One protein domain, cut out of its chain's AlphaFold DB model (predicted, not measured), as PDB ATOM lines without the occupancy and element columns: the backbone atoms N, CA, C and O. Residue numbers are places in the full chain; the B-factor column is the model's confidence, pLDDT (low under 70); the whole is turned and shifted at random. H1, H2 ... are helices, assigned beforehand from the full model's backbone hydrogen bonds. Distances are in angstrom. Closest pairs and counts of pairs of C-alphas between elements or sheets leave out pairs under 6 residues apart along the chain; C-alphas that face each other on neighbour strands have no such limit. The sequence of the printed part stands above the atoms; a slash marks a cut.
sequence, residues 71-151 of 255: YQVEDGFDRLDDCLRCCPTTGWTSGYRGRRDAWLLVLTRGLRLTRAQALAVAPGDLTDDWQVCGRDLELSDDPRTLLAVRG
ATOM      1  N   TYR A  71      53.250 -12.495 -12.321       38.91
ATOM      2  CA  TYR A  71      53.105 -11.536 -11.216       38.91
ATOM      3  C   TYR A  71      52.123 -10.404 -11.562       38.91
ATOM      4  O   TYR A  71      51.430  -9.928 -10.676       38.91
ATOM      5  N   GLN A  72      52.016  -9.997 -12.836       35.81
ATOM      6  CA  GLN A  72      50.996  -9.023 -13.280       35.81
ATOM      7  C   GLN A  72      49.625  -9.664 -13.557       35.81
ATOM      8  O   GLN A  72      48.618  -8.975 -13.665       35.81
ATOM      9  N   VAL A  73      49.563 -10.996 -13.634       44.34
ATOM     10  CA  VAL A  73      48.316 -11.770 -13.765       44.34
ATOM     11  C   VAL A  73      47.532 -11.835 -12.441       44.34
ATOM     12  O   VAL A  73      46.456 -12.422 -12.391       44.34
ATOM     13  N   GLU A  74      48.024 -11.237 -11.350       44.31
ATOM     14  CA  GLU A  74      47.221 -11.091 -10.128       44.31
ATOM     15  C   GLU A  74      46.012 -10.158 -10.302       44.31
ATOM     16  O   GLU A  74      44.997 -10.453  -9.685       44.31
ATOM     17  N   ASP A  75      46.057  -9.182 -11.221       42.38
ATOM     18  CA  ASP A  75      44.984  -8.177 -11.380       42.38
ATOM     19  C   ASP A  75      44.044  -8.405 -12.587       42.38
ATOM     20  O   ASP A  75      43.020  -7.740 -12.714       42.38
ATOM     21  N   GLY A  76      44.388  -9.302 -13.521       44.16
ATOM     22  CA  GLY A  76      43.636  -9.491 -14.779       44.16
ATOM     23  C   GLY A  76      42.887 -10.819 -14.906       44.16
ATOM     24  O   GLY A  76      42.054 -10.979 -15.796       44.16
ATOM     25  N   PHE A  77      43.192 -11.783 -14.038       52.03
ATOM     26  CA  PHE A  77      42.579 -13.107 -14.042       52.03
ATOM     27  C   PHE A  77      42.164 -13.487 -12.622       52.03
ATOM     28  O   PHE A  77      42.739 -14.376 -11.989       52.03
ATOM     29  N   ASP A  78      41.136 -12.807 -12.124       62.50
ATOM     30  CA  ASP A  78      40.609 -13.023 -10.774       62.50
ATOM     31  C   ASP A  78      40.106 -14.459 -10.556       62.50
ATOM     32  O   ASP A  78      40.051 -14.951  -9.425       62.50
ATOM     33  N   ARG A  79      39.748 -15.161 -11.641       76.00
ATOM     34  CA  ARG A  79      39.169 -16.505 -11.606       76.00
ATOM     35  C   ARG A  79      40.076 -17.538 -12.270       76.00
ATOM     36  O   ARG A  79      40.517 -17.380 -13.408       76.00
ATOM     37  N   LEU A  80      40.301 -18.646 -11.557       80.25
ATOM     38  CA  LEU A  80      41.069 -19.802 -12.036       80.25
ATOM     39  C   LEU A  80      40.528 -20.330 -13.374       80.25
ATOM     40  O   LEU A  80      41.314 -20.632 -14.270       80.25
ATOM     41  N   ASP A  81      39.206 -20.382 -13.537       79.19
ATOM     42  CA  ASP A  81      38.569 -20.875 -14.763       79.19
ATOM     43  C   ASP A  81      38.969 -20.058 -16.001       79.19
ATOM     44  O   ASP A  81      39.217 -20.621 -17.071       79.19
ATOM     45  N   ASP A  82      39.106 -18.737 -15.863       79.38
ATOM     46  CA  ASP A  82      39.506 -17.867 -16.970       79.38
ATOM     47  C   ASP A  82      40.970 -18.104 -17.361       79.38
ATOM     48  O   ASP A  82      41.281 -18.219 -18.548       79.38
ATOM     49  N   CYS A  83      41.855 -18.319 -16.380       80.50
ATOM     50  CA  CYS A  83      43.235 -18.744 -16.644       80.50
ATOM     51  C   CYS A  83      43.295 -20.093 -17.384       80.50
ATOM     52  O   CYS A  83      44.079 -20.273 -18.322       80.50
ATOM     53  N   LEU A  84      42.483 -21.065 -16.960       83.31
ATOM     54  CA  LEU A  84      42.485 -22.415 -17.528       83.31
ATOM     55  C   LEU A  84      41.977 -22.436 -18.974       83.31
ATOM     56  O   LEU A  84      42.472 -23.226 -19.782       83.31
ATOM     57  N   ARG A  85      41.047 -21.544 -19.337       79.69
ATOM     58  CA  ARG A  85      40.566 -21.385 -20.723       79.69
ATOM     59  C   ARG A  85      41.661 -20.940 -21.687       79.69
ATOM     60  O   ARG A  85      41.633 -21.340 -22.849       79.69
ATOM     61  N   CYS A  86      42.635 -20.170 -21.210       79.31
ATOM     62  CA  CYS A  86      43.758 -19.695 -22.019       79.31
ATOM     63  C   CYS A  86      44.866 -20.743 -22.207       79.31
ATOM     64  O   CYS A  86      45.756 -20.548 -23.035       79.31
ATOM     65  N   CYS A  87      44.838 -21.855 -21.467       79.38
ATOM     66  CA  CYS A  87      45.861 -22.889 -21.575       79.38
ATOM     67  C   CYS A  87      45.649 -23.731 -22.848       79.38
ATOM     68  O   CYS A  87      44.633 -24.423 -22.966       79.38
ATOM     69  N   PRO A  88      46.607 -23.761 -23.797       74.31
ATOM     70  CA  PRO A  88      46.481 -24.582 -24.994       74.31
ATOM     71  C   PRO A  88      46.693 -26.056 -24.627       74.31
ATOM     72  O   PRO A  88      47.821 -26.536 -24.578       74.31
ATOM     73  N   THR A  89      45.618 -26.788 -24.330       71.00
ATOM     74  CA  THR A  89      45.673 -28.197 -23.884       71.00
ATOM     75  C   THR A  89      45.668 -29.214 -25.032       71.00
ATOM     76  O   THR A  89      45.820 -30.417 -24.795       71.00
ATOM     77  N   THR A  90      45.562 -28.746 -26.279       71.75
ATOM     78  CA  THR A  90      45.559 -29.550 -27.510       71.75
ATOM     79  C   THR A  90      46.778 -29.254 -28.400       71.75
ATOM     80  O   THR A  90      47.462 -28.235 -28.257       71.75
ATOM     81  N   GLY A  91      47.081 -30.185 -29.314       54.31
ATOM     82  CA  GLY A  91      48.206 -30.091 -30.256       54.31
ATOM     83  C   GLY A  91      49.573 -30.452 -29.657       54.31
ATOM     84  O   GLY A  91      49.800 -30.355 -28.453       54.31
ATOM     85  N   TRP A  92      50.514 -30.891 -30.492       46.62
ATOM     86  CA  TRP A  92      51.909 -31.137 -30.101       46.62
ATOM     87  C   TRP A  92      52.799 -29.990 -30.606       46.62
ATOM     88  O   TRP A  92      52.692 -29.611 -31.763       46.62
ATOM     89  N   THR A  93      53.705 -29.389 -29.827       63.56
ATOM     90  CA  THR A  93      54.021 -29.567 -28.391       63.56
ATOM     91  C   THR A  93      53.193 -28.674 -27.454       63.56
ATOM     92  O   THR A  93      53.378 -28.724 -26.235       63.56
ATOM     93  N   SER A  94      52.334 -27.815 -28.007       63.72
ATOM     94  CA  SER A  94      51.540 -26.818 -27.272       63.72
ATOM     95  C   SER A  94      50.720 -27.442 -26.143       63.72
ATOM     96  O   SER A  94      50.817 -26.978 -25.012       63.72
ATOM     97  N   GLY A  95      50.053 -28.567 -26.407       72.69
ATOM     98  CA  GLY A  95      49.216 -29.314 -25.469       72.69
ATOM     99  C   GLY A  95      49.941 -29.785 -24.215       72.69
ATOM    100  O   GLY A  95      49.368 -29.790 -23.130       72.69
ATOM    101  N   TYR A  96      51.223 -30.142 -24.323       74.69
ATOM    102  CA  TYR A  96      52.023 -30.518 -23.154       74.69
ATOM    103  C   TYR A  96      52.390 -29.312 -22.295       74.69
ATOM    104  O   TYR A  96      52.335 -29.401 -21.070       74.69
ATOM    105  N   ARG A  97      52.753 -28.188 -22.926       75.19
ATOM    106  CA  ARG A  97      53.044 -26.948 -22.196       75.19
ATOM    107  C   ARG A  97      51.785 -26.419 -21.520       75.19
ATOM    108  O   ARG A  97      51.818 -26.209 -20.316       75.19
ATOM    109  N   GLY A  98      50.673 -26.338 -22.247       80.88
ATOM    110  CA  GLY A  98      49.408 -25.864 -21.694       80.88
ATOM    111  C   GLY A  98      48.884 -26.742 -20.561       80.88
ATOM    112  O   GLY A  98      48.455 -26.201 -19.554       80.88
ATOM    113  N   ARG A  99      48.987 -28.078 -20.645       82.38
ATOM    114  CA  ARG A  99      48.603 -28.960 -19.522       82.38
ATOM    115  C   ARG A  99      49.493 -28.781 -18.292       82.38
ATOM    116  O   ARG A  99      48.986 -28.771 -17.176       82.38
ATOM    117  N   ARG A 100      50.806 -28.619 -18.479       86.69
ATOM    118  CA  ARG A 100      51.733 -28.347 -17.370       86.69
ATOM    119  C   ARG A 100      51.427 -27.005 -16.707       86.69
ATOM    120  O   ARG A 100      51.448 -26.908 -15.485       86.69
ATOM    121  N   ASP A 101      51.178 -25.983 -17.512       83.75
ATOM    122  CA  ASP A 101      50.926 -24.636 -17.013       83.75
ATOM    123  C   ASP A 101      49.540 -24.575 -16.328       83.75
ATOM    124  O   ASP A 101      49.430 -24.028 -15.234       83.75
ATOM    125  N   ALA A 102      48.531 -25.270 -16.870       86.50
ATOM    126  CA  ALA A 102      47.231 -25.478 -16.224       86.50
ATOM    127  C   ALA A 102      47.351 -26.186 -14.865       86.50
ATOM    128  O   ALA A 102      46.741 -25.761 -13.890       86.50
ATOM    129  N   TRP A 103      48.182 -27.228 -14.763       87.56
ATOM    130  CA  TRP A 103      48.447 -27.903 -13.490       87.56
ATOM    131  C   TRP A 103      49.057 -26.955 -12.448       87.56
ATOM    132  O   TRP A 103      48.603 -26.905 -11.306       87.56
ATOM    133  N   LEU A 104      50.042 -26.143 -12.842       88.44
ATOM    134  CA  LEU A 104      50.636 -25.148 -11.945       88.44
ATOM    135  C   LEU A 104      49.620 -24.094 -11.486       88.44
ATOM    136  O   LEU A 104      49.674 -23.669 -10.330       88.44
ATOM    137  N   LEU A 105      48.684 -23.695 -12.348       86.31
ATOM    138  CA  LEU A 105      47.602 -22.775 -11.991       86.31
ATOM    139  C   LEU A 105      46.663 -23.381 -10.946       86.31
ATOM    140  O   LEU A 105      46.369 -22.723  -9.951       86.31
ATOM    141  N   VAL A 106      46.265 -24.644 -11.106       87.44
ATOM    142  CA  VAL A 106      45.422 -25.339 -10.120       87.44
ATOM    143  C   VAL A 106      46.121 -25.421  -8.757       87.44
ATOM    144  O   VAL A 106      45.529 -25.069  -7.738       87.44
ATOM    145  N   LEU A 107      47.404 -25.791  -8.728       87.31
ATOM    146  CA  LEU A 107      48.171 -25.873  -7.480       87.31
ATOM    147  C   LEU A 107      48.341 -24.509  -6.793       87.31
ATOM    148  O   LEU A 107      48.206 -24.396  -5.576       87.31
ATOM    149  N   THR A 108      48.659 -23.466  -7.555       85.69
ATOM    150  CA  THR A 108      48.995 -22.158  -6.972       85.69
ATOM    151  C   THR A 108      47.774 -21.300  -6.668       85.69
ATOM    152  O   THR A 108      47.740 -20.630  -5.639       85.69
ATOM    153  N   ARG A 109      46.746 -21.330  -7.521       82.81
ATOM    154  CA  ARG A 109      45.535 -20.509  -7.368       82.81
ATOM    155  C   ARG A 109      44.384 -21.271  -6.721       82.81
ATOM    156  O   ARG A 109      43.748 -20.711  -5.836       82.81
ATOM    157  N   GLY A 110      44.155 -22.528  -7.110       82.88
ATOM    158  CA  GLY A 110      43.117 -23.373  -6.508       82.88
ATOM    159  C   GLY A 110      43.484 -23.782  -5.084       82.88
ATOM    160  O   GLY A 110      42.754 -23.499  -4.143       82.88
ATOM    161  N   LEU A 111      44.676 -24.352  -4.905       81.81
ATOM    162  CA  LEU A 111      45.120 -24.859  -3.602       81.81
ATOM    163  C   LEU A 111      45.950 -23.872  -2.780       81.81
ATOM    164  O   LEU A 111      46.398 -24.224  -1.686       81.81
ATOM    165  N   ARG A 112      46.194 -22.657  -3.290       81.12
ATOM    166  CA  ARG A 112      46.997 -21.614  -2.621       81.12
ATOM    167  C   ARG A 112      48.377 -22.112  -2.179       81.12
ATOM    168  O   ARG A 112      48.864 -21.775  -1.098       81.12
ATOM    169  N   LEU A 113      49.003 -22.966  -2.989       81.25
ATOM    170  CA  LEU A 113      50.398 -23.343  -2.795       81.25
ATOM    171  C   LEU A 113      51.303 -22.237  -3.334       81.25
ATOM    172  O   LEU A 113      51.048 -21.646  -4.382       81.25
ATOM    173  N   THR A 114      52.418 -21.990  -2.653       81.19
ATOM    174  CA  THR A 114      53.485 -21.179  -3.243       81.19
ATOM    175  C   THR A 114      54.046 -21.889  -4.471       81.19
ATOM    176  O   THR A 114      53.990 -23.116  -4.591       81.19
ATOM    177  N   ARG A 115      54.675 -21.139  -5.378       79.12
ATOM    178  CA  ARG A 115      55.334 -21.724  -6.554       79.12
ATOM    179  C   ARG A 115      56.351 -22.810  -6.182       79.12
ATOM    180  O   ARG A 115      56.420 -23.835  -6.852       79.12
ATOM    181  N   ALA A 116      57.125 -22.595  -5.118       78.75
ATOM    182  CA  ALA A 116      58.113 -23.562  -4.647       78.75
ATOM    183  C   ALA A 116      57.452 -24.867  -4.171       78.75
ATOM    184  O   ALA A 116      57.906 -25.947  -4.540       78.75
ATOM    185  N   GLN A 117      56.348 -24.770  -3.421       81.44
ATOM    186  CA  GLN A 117      55.561 -25.933  -3.001       81.44
ATOM    187  C   GLN A 117      54.933 -26.645  -4.202       81.44
ATOM    188  O   GLN A 117      55.063 -27.857  -4.315       81.44
ATOM    189  N   ALA A 118      54.331 -25.905  -5.136       86.62
ATOM    190  CA  ALA A 118      53.710 -26.470  -6.333       86.62
ATOM    191  C   ALA A 118      54.705 -27.261  -7.205       86.62
ATOM    192  O   ALA A 118      54.364 -28.308  -7.744       86.62
ATOM    193  N   LEU A 119      55.953 -26.792  -7.314       84.56
ATOM    194  CA  LEU A 119      57.024 -27.503  -8.023       84.56
ATOM    195  C   LEU A 119      57.553 -28.731  -7.266       84.56
ATOM    196  O   LEU A 119      58.179 -29.592  -7.884       84.56
ATOM    197  N   ALA A 120      57.337 -28.796  -5.953       87.12
ATOM    198  CA  ALA A 120      57.732 -29.920  -5.111       87.12
ATOM    199  C   ALA A 120      56.672 -31.033  -5.053       87.12
ATOM    200  O   ALA A 120      57.008 -32.133  -4.621       87.12
ATOM    201  N   VAL A 121      55.437 -30.768  -5.508       86.12
ATOM    202  CA  VAL A 121      54.354 -31.760  -5.560       86.12
ATOM    203  C   VAL A 121      54.771 -32.942  -6.437       86.12
ATOM    204  O   VAL A 121      55.048 -32.799  -7.631       86.12
ATOM    205  N   ALA A 122      54.801 -34.122  -5.830       86.38
ATOM    206  CA  ALA A 122      55.115 -35.390  -6.462       86.38
ATOM    207  C   ALA A 122      53.845 -36.237  -6.657       86.38
ATOM    208  O   ALA A 122      52.843 -36.020  -5.982       86.38
ATOM    209  N   PRO A 123      53.875 -37.268  -7.524       80.69
ATOM    210  CA  PRO A 123      52.712 -38.129  -7.748       80.69
ATOM    211  C   PRO A 123      52.137 -38.783  -6.482       80.69
ATOM    212  O   PRO A 123      50.940 -39.009  -6.412       80.69
ATOM    213  N   GLY A 124      52.975 -39.071  -5.478       82.81
ATOM    214  CA  GLY A 124      52.537 -39.660  -4.204       82.81
ATOM    215  C   GLY A 124      51.879 -38.675  -3.233       82.81
ATOM    216  O   GLY A 124      51.459 -39.090  -2.156       82.81
ATOM    217  N   ASP A 125      51.821 -37.390  -3.589       85.00
ATOM    218  CA  ASP A 125      51.126 -36.361  -2.815       85.00
ATOM    219  C   ASP A 125      49.666 -36.191  -3.254       85.00
ATOM    220  O   ASP A 125      48.940 -35.434  -2.608       85.00
ATOM    221  N   LEU A 126      49.254 -36.874  -4.333       83.81
ATOM    222  CA  LEU A 126      47.868 -36.963  -4.785       83.81
ATOM    223  C   LEU A 126      47.196 -38.180  -4.144       83.81
ATOM    224  O   LEU A 126      47.720 -39.292  -4.233       83.81
ATOM    225  N   THR A 127      46.038 -37.975  -3.526       82.00
ATOM    226  CA  THR A 127      45.201 -39.060  -2.994       82.00
ATOM    227  C   THR A 127      44.061 -39.405  -3.954       82.00
ATOM    228  O   THR A 127      43.732 -38.627  -4.854       82.00
ATOM    229  N   ASP A 128      43.434 -40.567  -3.749       76.69
ATOM    230  CA  ASP A 128      42.262 -41.000  -4.527       76.69
ATOM    231  C   ASP A 128      41.041 -40.079  -4.320       76.69
ATOM    232  O   ASP A 128      40.199 -39.954  -5.211       76.69
ATOM    233  N   ASP A 129      41.008 -39.360  -3.193       78.44
ATOM    234  CA  ASP A 129      39.999 -38.350  -2.848       78.44
ATOM    235  C   ASP A 129      40.308 -36.964  -3.447       78.44
ATOM    236  O   ASP A 129      39.731 -35.960  -3.041       78.44
ATOM    237  N   TRP A 130      41.222 -36.887  -4.423       75.81
ATOM    238  CA  TRP A 130      41.636 -35.645  -5.091       75.81
ATOM    239  C   TRP A 130      42.266 -34.612  -4.158       75.81
ATOM    240  O   TRP A 130      42.250 -33.416  -4.446       75.81
ATOM    241  N   GLN A 131      42.893 -35.060  -3.073       82.50
ATOM    242  CA  GLN A 131      43.669 -34.166  -2.229       82.50
ATOM    243  C   GLN A 131      45.088 -34.040  -2.758       82.50
ATOM    244  O   GLN A 131      45.692 -35.024  -3.184       82.50
ATOM    245  N   VAL A 132      45.650 -32.838  -2.669       84.31
ATOM    246  CA  VAL A 132      47.078 -32.610  -2.900       84.31
ATOM    247  C   VAL A 132      47.679 -32.036  -1.631       84.31
ATOM    248  O   VAL A 132      47.271 -30.972  -1.168       84.31
ATOM    249  N   CYS A 133      48.657 -32.740  -1.057       80.56
ATOM    250  CA  CYS A 133      49.279 -32.341   0.215       80.56
ATOM    251  C   CYS A 133      48.251 -32.135   1.351       80.56
ATOM    252  O   CYS A 133      48.394 -31.215   2.156       80.56
ATOM    253  N   GLY A 134      47.197 -32.961   1.392       78.56
ATOM    254  CA  GLY A 134      46.132 -32.885   2.401       78.56
ATOM    255  C   GLY A 134      45.153 -31.719   2.226       78.56
ATOM    256  O   GLY A 134      44.418 -31.410   3.156       78.56
ATOM    257  N   ARG A 135      45.157 -31.047   1.067       80.19
ATOM    258  CA  ARG A 135      44.167 -30.023   0.705       80.19
ATOM    259  C   ARG A 135      43.229 -30.571  -0.354       80.19
ATOM    260  O   ARG A 135      43.713 -31.088  -1.362       80.19
ATOM    261  N   ASP A 136      41.929 -30.412  -0.139       80.69
ATOM    262  CA  ASP A 136      40.917 -30.784  -1.120       80.69
ATOM    263  C   ASP A 136      41.047 -29.912  -2.362       80.69
ATOM    264  O   ASP A 136      41.086 -28.680  -2.297       80.69
ATOM    265  N   LEU A 137      41.134 -30.567  -3.512       77.44
ATOM    266  CA  LEU A 137      41.043 -29.897  -4.790       77.44
ATOM    267  C   LEU A 137      39.564 -29.795  -5.132       77.44
ATOM    268  O   LEU A 137      38.940 -30.792  -5.488       77.44
ATOM    269  N   GLU A 138      39.001 -28.591  -5.008       68.19
ATOM    270  CA  GLU A 138      37.657 -28.310  -5.509       68.19
ATOM    271  C   GLU A 138      37.651 -28.548  -7.021       68.19
ATOM    272  O   GLU A 138      38.103 -27.730  -7.830       68.19
ATOM    273  N   LEU A 139      37.197 -29.737  -7.404       63.84
ATOM    274  CA  LEU A 139      36.988 -30.095  -8.790       63.84
ATOM    275  C   LEU A 139      35.772 -29.316  -9.275       63.84
ATOM    276  O   LEU A 139      34.635 -29.728  -9.082       63.84
ATOM    277  N   SER A 140      36.034 -28.178  -9.911       63.66
ATOM    278  CA  SER A 140      35.062 -27.553 -10.800       63.66
ATOM    279  C   SER A 140      34.635 -28.577 -11.857       63.66
ATOM    280  O   SER A 140      35.479 -29.302 -12.397       63.66
ATOM    281  N   ASP A 141      33.342 -28.606 -12.185       60.84
ATOM    282  CA  ASP A 141      32.794 -29.411 -13.285       60.84
ATOM    283  C   ASP A 141      33.372 -29.004 -14.661       60.84
ATOM    284  O   ASP A 141      33.069 -29.639 -15.675       60.84
ATOM    285  N   ASP A 142      34.227 -27.968 -14.732       59.22
ATOM    286  CA  ASP A 142      34.952 -27.623 -15.952       59.22
ATOM    287  C   ASP A 142      35.854 -28.801 -16.393       59.22
ATOM    288  O   ASP A 142      36.823 -29.168 -15.705       59.22
ATOM    289  N   PRO A 143      35.616 -29.376 -17.588       57.62
ATOM    290  CA  PRO A 143      36.430 -30.457 -18.126       57.62
ATOM    291  C   PRO A 143      37.914 -30.092 -18.240       57.62
ATOM    292  O   PRO A 143      38.747 -30.992 -18.268       57.62
ATOM    293  N   ARG A 144      38.297 -28.810 -18.282       58.12
ATOM    294  CA  ARG A 144      39.704 -28.378 -18.315       58.12
ATOM    295  C   ARG A 144      40.414 -28.554 -16.979       58.12
ATOM    296  O   ARG A 144      41.575 -28.961 -16.987       58.12
ATOM    297  N   THR A 145      39.726 -28.320 -15.865       59.22
ATOM    298  CA  THR A 145      40.233 -28.625 -14.519       59.22
ATOM    299  C   THR A 145      40.444 -30.127 -14.402       59.22
ATOM    300  O   THR A 145      41.531 -30.590 -14.059       59.22
ATOM    301  N   LEU A 146      39.465 -30.913 -14.858       59.41
ATOM    302  CA  LEU A 146      39.591 -32.366 -14.923       59.41
ATOM    303  C   LEU A 146      40.723 -32.817 -15.856       59.41
ATOM    304  O   LEU A 146      41.433 -33.752 -15.520       59.41
ATOM    305  N   LEU A 147      40.951 -32.174 -17.000       58.47
ATOM    306  CA  LEU A 147      42.049 -32.518 -17.917       58.47
ATOM    307  C   LEU A 147      43.426 -32.163 -17.350       58.47
ATOM    308  O   LEU A 147      44.380 -32.918 -17.555       58.47
ATOM    309  N   ALA A 148      43.529 -31.034 -16.648       60.03
ATOM    310  CA  ALA A 148      44.758 -30.593 -15.999       60.03
ATOM    311  C   ALA A 148      45.190 -31.564 -14.892       60.03
ATOM    312  O   ALA A 148      46.381 -31.837 -14.756       60.03
ATOM    313  N   VAL A 149      44.226 -32.125 -14.156       59.06
ATOM    314  CA  VAL A 149      44.479 -33.029 -13.025       59.06
ATOM    315  C   VAL A 149      44.498 -34.508 -13.458       59.06
ATOM    316  O   VAL A 149      45.339 -35.277 -13.002       59.06
ATOM    317  N   ARG A 150      43.612 -34.934 -14.373       55.88
ATOM    318  CA  ARG A 150      43.449 -36.347 -14.787       55.88
ATOM    319  C   ARG A 150      44.313 -36.773 -15.973       55.88
ATOM    320  O   ARG A 150      44.420 -37.969 -16.232       55.88
ATOM    321  N   GLY A 151      44.884 -35.842 -16.741       49.06
ATOM    322  CA  GLY A 151      45.761 -36.159 -17.877       49.06
ATOM    323  C   GLY A 151      45.133 -37.013 -18.993       49.06
ATOM    324  O   GLY A 151      45.860 -37.505 -19.857       49.06
TER     325      GLY A 151
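Overview. This is residues 71 to 151 of the 255 residues of an uncharacterized protein of Leekyejoonella antrihumi (UniProt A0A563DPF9). One long helix, H2, runs through the middle of a rounded body, and three short helices pack round it: H1 side by side with it as a helical hairpin, H3 and H4 crosswise to it. From H3, a long stretch without a named element, residues 121 to 142, loops round to H4, which also packs on H1. The 81 printed residues hold four named helices, in the order H1, H2, H3, H4, and no named strand; the class is all helix, with 37 residues, under half, in named elements. The whole is compact, with a radius of gyration of the C-alphas of 12.3 A and spans of 29 by 28 by 25 A.

Arrangement. H1, residues 80 to 85, touches H2, residues 94 to 110, and the two form a helical hairpin. They run opposite ways at a shallow tilt of 9 degrees, and their closest C-alphas, of Leu 84 and Ala 102, are 5.8 A apart. H2 is the hub, touching three other helices. With residues 104 to 108 alone it touches H3, residues 115 to 120; the closest C-alphas, of Leu 107 and Ala 118, are 5.7 A apart, and the lines stand only just about perpendicular, at 71 degrees. With residues 99 to 106 alone H2 touches H4, residues 143 to 150, about perpendicular at 90 degrees; the closest C-alphas, of Trp 103 and Ala 148, are 5.2 A apart. H4 also touches H1, about perpendicular at 81 degrees, and there the closest C-alphas, of Leu 84 and Arg 144, are 6.6 A apart. The helix packing is mostly crossed, 1 of these 4 touching pairs being at a shallow tilt. H3 is apart from H1 and from H4. In H1, H2, H3 and H4 every O i to N i+4 pair is within hydrogen-bond range.

Along the chain. H1 begins at C-alpha 80 at (41.069, -19.802, -12.036) and is 8.8 A long from first to last C-alpha. H2, the longest helix with 17 residues, is 22.7 A long and ends at C-alpha 110 at (43.117, -23.373, -6.508). H3 is 8.7 A long. H4 is 9.8 A long and ends at C-alpha 150 at (43.449, -36.347, -14.787). Between H3 and H4, residues 131 to 132 make a short antiparallel pairing with residues 135 to 136.

Size, cuts and confidence. The two C-alphas farthest apart, of Gln 72 and Asp 128, are 34.3 A apart. The printed part has no cut. The link from H1 to H2 is short, that from H2 to H3 is tight, and that from H3 to H4, with 22 residues, is long. The mean pLDDT of the printed part is 72.8; residues 71 to 78, 91 to 94 and 138 to 151 are under 70.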